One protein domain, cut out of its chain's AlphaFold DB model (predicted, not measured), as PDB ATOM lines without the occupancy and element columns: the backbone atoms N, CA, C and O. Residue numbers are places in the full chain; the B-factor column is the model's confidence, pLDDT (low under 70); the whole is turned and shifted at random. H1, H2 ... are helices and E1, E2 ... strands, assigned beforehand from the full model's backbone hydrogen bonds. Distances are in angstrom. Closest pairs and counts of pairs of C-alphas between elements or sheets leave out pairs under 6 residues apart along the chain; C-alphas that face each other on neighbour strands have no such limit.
ATOM      1  N   VAL A   5     170.711 171.001 167.345       66.94
ATOM      2  CA  VAL A   5     170.005 170.644 166.119       66.94
ATOM      3  C   VAL A   5     170.080 169.142 165.916       66.94
ATOM      4  O   VAL A   5     171.181 168.594 165.891       66.94
ATOM      5  N   ASP A   6     168.917 168.493 165.839       61.03
ATOM      6  CA  ASP A   6     168.752 167.050 165.582       61.03
ATOM      7  C   ASP A   6     169.592 166.103 166.478       61.03
ATOM      8  O   ASP A   6     169.854 164.954 166.125       61.03
ATOM      9  N   GLN A   7     170.012 166.557 167.665       59.31
ATOM     10  CA  GLN A   7     170.709 165.740 168.665       59.31
ATOM     11  C   GLN A   7     169.847 165.591 169.918       59.31
ATOM     12  O   GLN A   7     169.697 166.544 170.688       59.31
ATOM     13  N   SER A   8     169.323 164.385 170.154       54.84
ATOM     14  CA  SER A   8     168.645 164.067 171.409       54.84
ATOM     15  C   SER A   8     169.661 163.937 172.550       54.84
ATOM     16  O   SER A   8     170.726 163.328 172.422       54.84
ATOM     17  N   LEU A   9     169.344 164.545 173.693       57.09
ATOM     18  CA  LEU A   9     169.981 164.205 174.961       57.09
ATOM     19  C   LEU A   9     169.407 162.853 175.379       57.09
ATOM     20  O   LEU A   9     168.264 162.800 175.822       57.09
ATOM     21  N   GLY A  10     170.176 161.773 175.216       53.12
ATOM     22  CA  GLY A  10     169.815 160.491 175.819       53.12
ATOM     23  C   GLY A  10     169.535 160.708 177.310       53.12
ATOM     24  O   GLY A  10     170.419 161.184 178.019       53.12
ATOM     25  N   ASP A  11     168.300 160.430 177.735       58.75
ATOM     26  CA  ASP A  11     167.767 160.490 179.111       58.75
ATOM     27  C   ASP A  11     167.134 161.811 179.615       58.75
ATOM     28  O   ASP A  11     166.906 161.943 180.821       58.75
ATOM     29  N   ALA A  12     166.808 162.789 178.760       64.06
ATOM     30  CA  ALA A  12     166.029 163.970 179.179       64.06
ATOM     31  C   ALA A  12     164.529 163.831 178.829       64.06
ATOM     32  O   ALA A  12     164.223 163.419 177.711       64.06
ATOM     33  N   PRO A  13     163.589 164.178 179.734       69.88
ATOM     34  CA  PRO A  13     162.162 164.150 179.424       69.88
ATOM     35  C   PRO A  13     161.831 165.158 178.315       69.88
ATOM     36  O   PRO A  13     162.117 166.356 178.441       69.88
ATOM     37  N   GLU A  14     161.238 164.655 177.230       71.19
ATOM     38  CA  GLU A  14     160.695 165.468 176.141       71.19
ATOM     39  C   GLU A  14     159.567 166.354 176.676       71.19
ATOM     40  O   GLU A  14     158.690 165.907 177.420       71.19
ATOM     41  N   PHE A  15     159.603 167.634 176.319       70.44
ATOM     42  CA  PHE A  15     158.593 168.608 176.704       70.44
ATOM     43  C   PHE A  15     158.331 169.534 175.517       70.44
ATOM     44  O   PHE A  15     159.209 170.302 175.135       70.44
ATOM     45  N   ALA A  16     157.128 169.459 174.940       78.19
ATOM     46  CA  ALA A  16     156.753 170.170 173.714       78.19
ATOM     47  C   ALA A  16     157.762 169.943 172.563       78.19
ATOM     48  O   ALA A  16     157.962 168.805 172.151       78.19
ATOM     49  N   ASP A  17     158.388 171.001 172.044       70.75
ATOM     50  CA  ASP A  17     159.390 170.995 170.964       70.75
ATOM     51  C   ASP A  17     160.844 171.015 171.489       70.75
ATOM     52  O   ASP A  17     161.782 171.467 170.825       70.75
ATOM     53  N   GLY A  18     161.055 170.549 172.719       74.75
ATOM     54  CA  GLY A  18     162.361 170.544 173.360       74.75
ATOM     55  C   GLY A  18     162.489 169.511 174.469       74.75
ATOM     56  O   GLY A  18     161.745 168.536 174.554       74.75
ATOM     57  N   VAL A  19     163.471 169.728 175.336       77.69
ATOM     58  CA  VAL A  19     163.772 168.867 176.485       77.69
ATOM     59  C   VAL A  19     163.930 169.701 177.749       77.69
ATOM     60  O   VAL A  19     164.541 170.775 177.734       77.69
ATOM     61  N   LEU A  20     163.395 169.193 178.859       75.50
ATOM     62  CA  LEU A  20     163.640 169.748 180.189       75.50
ATOM     63  C   LEU A  20     164.942 169.169 180.739       75.50
ATOM     64  O   LEU A  20     165.112 167.956 180.867       75.50
ATOM     65  N   THR A  21     165.888 170.038 181.077       71.69
ATOM     66  CA  THR A  21     167.121 169.598 181.733       71.69
ATOM     67  C   THR A  21     166.847 169.178 183.179       71.69
ATOM     68  O   THR A  21     165.887 169.626 183.802       71.69
ATOM     69  N   LYS A  22     167.748 168.383 183.772       69.31
ATOM     70  CA  LYS A  22     167.682 167.981 185.195       69.31
ATOM     71  C   LYS A  22     167.657 169.164 186.182       69.31
ATOM     72  O   LYS A  22     167.313 168.974 187.339       69.31
ATOM     73  N   VAL A  23     168.018 170.368 185.726       74.88
ATOM     74  CA  VAL A  23     168.023 171.618 186.509       74.88
ATOM     75  C   VAL A  23     166.756 172.457 186.237       74.88
ATOM     76  O   VAL A  23     166.672 173.612 186.635       74.88
ATOM     77  N   GLY A  24     165.761 171.901 185.535       71.31
ATOM     78  CA  GLY A  24     164.468 172.545 185.276       71.31
ATOM     79  C   GLY A  24     164.477 173.605 184.169       71.31
ATOM     80  O   GLY A  24     163.494 174.323 184.018       71.31
ATOM     81  N   SER A  25     165.556 173.726 183.384       75.25
ATOM     82  CA  SER A  25     165.595 174.655 182.245       75.25
ATOM     83  C   SER A  25     165.117 173.991 180.956       75.25
ATOM     84  O   SER A  25     165.511 172.865 180.645       75.25
ATOM     85  N   PHE A  26     164.280 174.701 180.201       78.88
ATOM     86  CA  PHE A  26     163.808 174.281 178.885       78.88
ATOM     87  C   PHE A  26     164.881 174.534 177.815       78.88
ATOM     88  O   PHE A  26     165.423 175.637 177.720       78.88
ATOM     89  N   GLN A  27     165.177 173.523 176.997       75.56
ATOM     90  CA  GLN A  27     166.014 173.657 175.804       75.56
ATOM     91  C   GLN A  27     165.227 173.223 174.571       75.56
ATOM     92  O   GLN A  27     164.932 172.040 174.414       75.56
ATOM     93  N   LYS A  28     164.933 174.175 173.681       78.00
ATOM     94  CA  LYS A  28     164.345 173.882 172.372       78.00
ATOM     95  C   LYS A  28     165.336 173.099 171.506       78.00
ATOM     96  O   LYS A  28     166.503 173.489 171.397       78.00
ATOM     97  N   LEU A  29     164.861 172.023 170.883       79.25
ATOM     98  CA  LEU A  29     165.608 171.261 169.886       79.25
ATOM     99  C   LEU A  29     165.112 171.697 168.515       79.25
ATOM    100  O   LEU A  29     163.975 171.429 168.148       79.25
ATOM    101  N   TYR A  30     165.951 172.409 167.772       81.25
ATOM    102  CA  TYR A  30     165.583 172.814 166.423       81.25
ATOM    103  C   TYR A  30     165.773 171.624 165.488       81.25
ATOM    104  O   TYR A  30     166.807 170.956 165.539       81.25
ATOM    105  N   THR A  31     164.831 171.399 164.583       85.00
ATOM    106  CA  THR A  31     165.145 170.643 163.367       85.00
ATOM    107  C   THR A  31     166.124 171.444 162.508       85.00
ATOM    108  O   THR A  31     166.173 172.678 162.579       85.00
ATOM    109  N   GLN A  32     166.896 170.779 161.644       86.56
ATOM    110  CA  GLN A  32     167.800 171.485 160.726       86.56
ATOM    111  C   GLN A  32     167.074 172.538 159.866       86.56
ATOM    112  O   GLN A  32     167.642 173.593 159.569       86.56
ATOM    113  N   GLN A  33     165.819 172.279 159.491       87.56
ATOM    114  CA  GLN A  33     164.995 173.216 158.729       87.56
ATOM    115  C   GLN A  33     164.572 174.423 159.579       87.56
ATOM    116  O   GLN A  33     164.765 175.560 159.153       87.56
ATOM    117  N   GLU A  34     164.088 174.205 160.804       88.50
ATOM    118  CA  GLU A  34     163.732 175.301 161.716       88.50
ATOM    119  C   GLU A  34     164.942 176.152 162.097       88.50
ATOM    120  O   GLU A  34     164.827 177.370 162.206       88.50
ATOM    121  N   PHE A  35     166.115 175.539 162.274       89.12
ATOM    122  CA  PHE A  35     167.351 176.271 162.526       89.12
ATOM    123  C   PHE A  35     167.708 177.180 161.343       89.12
ATOM    124  O   PHE A  35     168.046 178.351 161.531       89.12
ATOM    125  N   LYS A  36     167.573 176.669 160.114       90.44
ATOM    126  CA  LYS A  36     167.783 177.446 158.889       90.44
ATOM    127  C   LYS A  36     166.807 178.621 158.790       90.44
ATOM    128  O   LYS A  36     167.224 179.743 158.500       90.44
ATOM    129  N   ASP A  37     165.524 178.376 159.037       90.75
ATOM    130  CA  ASP A  37     164.487 179.403 158.940       90.75
ATOM    131  C   ASP A  37     164.609 180.447 160.063       90.75
ATOM    132  O   ASP A  37     164.451 181.641 159.808       90.75
ATOM    133  N   TYR A  38     165.009 180.034 161.271       89.75
ATOM    134  CA  TYR A  38     165.338 180.937 162.375       89.75
ATOM    135  C   TYR A  38     166.497 181.876 162.021       89.75
ATOM    136  O   TYR A  38     166.378 183.092 162.172       89.75
ATOM    137  N   LEU A  39     167.601 181.333 161.495       90.00
ATOM    138  CA  LEU A  39     168.741 182.144 161.063       90.00
ATOM    139  C   LEU A  39     168.353 183.127 159.955       90.00
ATOM    140  O   LEU A  39     168.762 184.287 160.003       90.00
ATOM    141  N   ARG A  40     167.527 182.692 158.996       90.06
ATOM    142  CA  ARG A  40     167.005 183.563 157.937       90.06
ATOM    143  C   ARG A  40     166.170 184.710 158.507       90.06
ATOM    144  O   ARG A  40     166.344 185.846 158.078       90.06
ATOM    145  N   ALA A  41     165.285 184.429 159.463       90.94
ATOM    146  CA  ALA A  41     164.416 185.435 160.069       90.94
ATOM    147  C   ALA A  41     165.197 186.478 160.886       90.94
ATOM    148  O   ALA A  41     164.885 187.663 160.819       90.94
ATOM    149  N   VAL A  42     166.222 186.053 161.634       91.56
ATOM    150  CA  VAL A  42     167.007 186.946 162.505       91.56
ATOM    151  C   VAL A  42     168.027 187.769 161.722       91.56
ATOM    152  O   VAL A  42     168.218 188.947 162.007       91.56
ATOM    153  N   LEU A  43     168.706 187.154 160.750       87.69
ATOM    154  CA  LEU A  43     169.824 187.783 160.043       87.69
ATOM    155  C   LEU A  43     169.408 188.414 158.710       87.69
ATOM    156  O   LEU A  43     170.197 189.139 158.113       87.69
ATOM    157  N   GLY A  44     168.201 188.132 158.213       83.69
ATOM    158  CA  GLY A  44     167.670 188.682 156.960       83.69
ATOM    159  C   GLY A  44     168.369 188.187 155.687       83.69
ATOM    160  O   GLY A  44     168.043 188.647 154.597       83.69
ATOM    161  N   HIS A  45     169.320 187.259 155.806       84.00
ATOM    162  CA  HIS A  45     170.097 186.692 154.700       84.00
ATOM    163  C   HIS A  45     169.795 185.197 154.577       84.00
ATOM    164  O   HIS A  45     169.411 184.559 155.555       84.00
ATOM    165  N   GLN A  46     169.966 184.618 153.386       84.19
ATOM    166  CA  GLN A  46     169.830 183.173 153.190       84.19
ATOM    167  C   GLN A  46     171.043 182.442 153.793       84.19
ATOM    168  O   GLN A  46     172.153 182.613 153.296       84.19
ATOM    169  N   PRO A  47     170.874 181.618 154.845       89.75
ATOM    170  CA  PRO A  47     171.989 180.888 155.431       89.75
ATOM    171  C   PRO A  47     172.334 179.646 154.596       89.75
ATOM    172  O   PRO A  47     171.456 178.866 154.200       89.75
ATOM    173  N   HIS A  48     173.632 179.426 154.385       86.50
ATOM    174  CA  HIS A  48     174.163 178.214 153.760       86.50
ATOM    175  C   HIS A  48     174.478 177.173 154.825       86.50
ATOM    176  O   HIS A  48     175.345 177.379 155.672       86.50
ATOM    177  N   MET A  49     173.785 176.036 154.784       88.75
ATOM    178  CA  MET A  49     173.965 174.976 155.778       88.75
ATOM    179  C   MET A  49     175.250 174.194 155.491       88.75
ATOM    180  O   MET A  49     175.308 173.419 154.539       88.75
ATOM    181  N   ALA A  50     176.278 174.393 156.319       81.56
ATOM    182  CA  ALA A  50     177.573 173.725 156.187       81.56
ATOM    183  C   ALA A  50     177.588 172.343 156.865       81.56
ATOM    184  O   ALA A  50     178.276 171.430 156.412       81.56
ATOM    185  N   SER A  51     176.829 172.182 157.954       77.00
ATOM    186  CA  SER A  51     176.630 170.912 158.664       77.00
ATOM    187  C   SER A  51     175.353 170.957 159.517       77.00
ATOM    188  O   SER A  51     174.624 171.952 159.501       77.00
ATOM    189  N   LEU A  52     175.082 169.896 160.283       79.88
ATOM    190  CA  LEU A  52     174.019 169.889 161.294       79.88
ATOM    191  C   LEU A  52     174.311 170.960 162.352       79.88
ATOM    192  O   LEU A  52     175.368 170.942 162.979       79.88
ATOM    193  N   GLY A  53     173.404 171.926 162.501       79.88
ATOM    194  CA  GLY A  53     173.560 173.050 163.429       79.88
ATOM    195  C   GLY A  53     174.667 174.058 163.095       79.88
ATOM    196  O   GLY A  53     174.926 174.951 163.897       79.88
ATOM    197  N   ILE A  54     175.309 173.963 161.922       83.38
ATOM    198  CA  ILE A  54     176.353 174.904 161.482       83.38
ATOM    199  C   ILE A  54     175.935 175.535 160.156       83.38
ATOM    200  O   ILE A  54     175.725 174.836 159.161       83.38
ATOM    201  N   ALA A  55     175.863 176.863 160.133       89.06
ATOM    202  CA  ALA A  55     175.542 177.644 158.948       89.06
ATOM    203  C   ALA A  55     176.588 178.735 158.702       89.06
ATOM    204  O   ALA A  55     177.116 179.322 159.646       89.06
ATOM    205  N   TYR A  56     176.846 179.024 157.431       89.12
ATOM    206  CA  TYR A  56     177.587 180.202 157.005       89.12
ATOM    207  C   TYR A  56     176.615 181.282 156.543       89.12
ATOM    208  O   TYR A  56     175.666 181.010 155.803       89.12
ATOM    209  N   ILE A  57     176.871 182.508 156.991       89.69
ATOM    210  CA  ILE A  57     176.216 183.718 156.506       89.69
ATOM    211  C   ILE A  57     177.301 184.583 155.884       89.69
ATOM    212  O   ILE A  57     178.317 184.870 156.519       89.69
ATOM    213  N   PHE A  58     177.091 184.963 154.631       88.75
ATOM    214  CA  PHE A  58     178.030 185.783 153.884       88.75
ATOM    215  C   PHE A  58     177.654 187.252 154.020       88.75
ATOM    216  O   PHE A  58     176.477 187.605 154.070       88.75
ATOM    217  N   LYS A  59     178.675 188.103 154.119       85.56
ATOM    218  CA  LYS A  59     178.509 189.549 154.292       85.56
ATOM    219  C   LYS A  59     178.020 190.234 153.012       85.56
ATOM    220  O   LYS A  59     177.359 191.262 153.084       85.56
ATOM    221  N   ASP A  60     178.382 189.687 151.859       88.19
ATOM    222  CA  ASP A  60     178.120 190.248 150.541       88.19
ATOM    223  C   ASP A  60     177.900 189.131 149.508       88.19
ATOM    224  O   ASP A  60     178.369 188.000 149.675       88.19
ATOM    225  N   SER A  61     177.195 189.465 148.424       85.94
ATOM    226  CA  SER A  61     176.844 188.516 147.363       85.94
ATOM    227  C   SER A  61     178.053 187.995 146.578       85.94
ATOM    228  O   SER A  61     177.962 186.918 145.989       85.94
ATOM    229  N   GLN A  62     179.177 188.721 146.555       88.81
ATOM    230  CA  GLN A  62     180.370 188.291 145.826       88.81
ATOM    231  C   GLN A  62     181.056 187.136 146.562       88.81
ATOM    232  O   GLN A  62     181.298 186.095 145.960       88.81
ATOM    233  N   THR A  63     181.269 187.268 147.874       86.69
ATOM    234  CA  THR A  63     181.842 186.204 148.713       86.69
ATOM    235  C   THR A  63     180.967 184.942 148.707       86.69
ATOM    236  O   THR A  63     181.483 183.824 148.668       86.69
ATOM    237  N   GLU A  64     179.640 185.105 148.715       88.31
ATOM    238  CA  GLU A  64     178.692 183.992 148.587       88.31
ATOM    239  C   GLU A  64     178.829 183.276 147.235       88.31
ATOM    240  O   GLU A  64     178.936 182.047 147.190       88.31
ATOM    241  N   SER A  65     178.876 184.038 146.138       86.81
ATOM    242  CA  SER A  65     179.066 183.510 144.783       86.81
ATOM    243  C   SER A  65     180.402 182.775 144.641       86.81
ATOM    244  O   SER A  65     180.434 181.655 144.132       86.81
ATOM    245  N   ASP A  66     181.494 183.343 145.162       86.44
ATOM    246  CA  ASP A  66     182.831 182.741 145.116       86.44
ATOM    247  C   ASP A  66     182.894 181.424 145.912       86.44
ATOM    248  O   ASP A  66     183.457 180.428 145.444       86.44
ATOM    249  N   TYR A  67     182.266 181.376 147.093       84.19
ATOM    250  CA  TYR A  67     182.151 180.157 147.898       84.19
ATOM    251  C   TYR A  67     181.342 179.066 147.178       84.19
ATOM    252  O   TYR A  67     181.755 177.903 147.117       84.19
ATOM    253  N   LEU A  68     180.204 179.434 146.583       84.12
ATOM    254  CA  LEU A  68     179.384 178.507 145.805       84.12
ATOM    255  C   LEU A  68     180.105 178.030 144.543       84.12
ATOM    256  O   LEU A  68     180.032 176.843 144.219       84.12
ATOM    257  N   ALA A  69     180.847 178.905 143.865       83.12
ATOM    258  CA  ALA A  69     181.697 178.545 142.738       83.12
ATOM    259  C   ALA A  69     182.783 177.546 143.164       83.12
ATOM    260  O   ALA A  69     182.989 176.546 142.475       83.12
ATOM    261  N   GLN A  70     183.423 177.724 144.327       76.81
ATOM    262  CA  GLN A  70     184.375 176.742 144.867       76.81
ATOM    263  C   GLN A  70     183.745 175.370 145.136       76.81
ATOM    264  O   GLN A  70     184.347 174.339 144.834       76.81
ATOM    265  N   LEU A  71     182.523 175.342 145.665       73.31
ATOM    266  CA  LEU A  71     181.807 174.097 145.948       73.31
ATOM    267  C   LEU A  71     181.303 173.375 144.691       73.31
ATOM    268  O   LEU A  71     181.295 172.139 144.657       73.31
ATOM    269  N   SER A  72     180.842 174.129 143.691       72.06
ATOM    270  CA  SER A  72     180.096 173.604 142.540       72.06
ATOM    271  C   SER A  72     180.915 173.533 141.250       72.06
ATOM    272  O   SER A  72     180.902 172.494 140.590       72.06
ATOM    273  N   LEU A  73     181.656 174.593 140.914       69.44
ATOM    274  CA  LEU A  73     182.443 174.708 139.683       69.44
ATOM    275  C   LEU A  73     183.867 174.184 139.880       69.44
ATOM    276  O   LEU A  73     184.371 173.420 139.060       69.44
ATOM    277  N   TYR A  74     184.493 174.530 141.006       59.97
ATOM    278  CA  TYR A  74     185.858 174.119 141.348       59.97
ATOM    279  C   TYR A  74     185.896 172.942 142.320       59.97
ATOM    280  O   TYR A  74     186.848 172.821 143.095       59.97
TER     281      TYR A  74
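Overview. This is residues 5 to 74 of the 358 residues of the protein "DNA phosphorothioation-associated putative methyltransferase" of Edaphobacter modestus (UniProt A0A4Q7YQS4). The model is a loose, drawn-out row of small parts: the strand hairpin E1 and E2 at one end, helix H1 beside the second small hairpin E3 and E4 in the middle, and helix H2 by itself at the other end. Residues 5 to 17, with no named element, make a wide loop that leads into E1. The printed part has 70 residues, with two named helices and four named strands in the order E1, E2, H1, E3, E4, H2; each hairpin is a two-stranded antiparallel sheet, and the class is mixed, helices and strands. The whole is loose, with a radius of gyration of the C-alphas of 16.1 A, and elongated, spanning 46 by 24 by 16 A.

Arrangement. E1, residues 18 to 20, and E2, residues 26 to 30, are a hairpin, antiparallel at 157 degrees between directions. N 19 and O 27 are within hydrogen-bond range at 2.9 A, and so are N 27 and O 19 at 2.9 A. Residues 14 to 15 also pair with residues 18 to 19 of E1, antiparallel. A tight link of 1 residue joins E2 to H1, residues 32 to 43; E1 and H1 are apart. E3, residues 48 to 51, and E4, residues 54 to 56, are the second hairpin, antiparallel at 148 degrees, with N 48 and O 56 at 2.9 A and N 56 and O 48 at 2.8 A. The closest C-alphas of H1 and E3 are those of Lys 36 and Met 49, 7.3 A apart; for H1 and E4 they are those of Lys 36 and Ala 55, 7.8 A. H2, residues 61 to 72, is apart from E1, E2, H1 and E3. In H1 and H2 every O i to N i+4 pair is within hydrogen-bond range.

Along the chain. E1 begins at C-alpha 18, at (162.361, 170.544, 173.360). E2, the longest strand, measures 12.7 A from first to last C-alpha. H1 measures 16.4 A and begins at C-alpha 32, at (167.800, 171.485, 160.726). E3 measures 9.1 A, while E1 and E4 measure 7.0 A each. H2 measures 16.0 A and ends at C-alpha 72, at (180.096, 173.604, 142.540).

Size, cuts and confidence. The two C-alphas farthest apart are those of Val 23 and Leu 73, 49.1 A. The printed part has no cut, and the five links between named elements are tight. The mean pLDDT of the printed part is 79.3; residues 5 to 13, residue 22 and residues 73 to 74 are under 70.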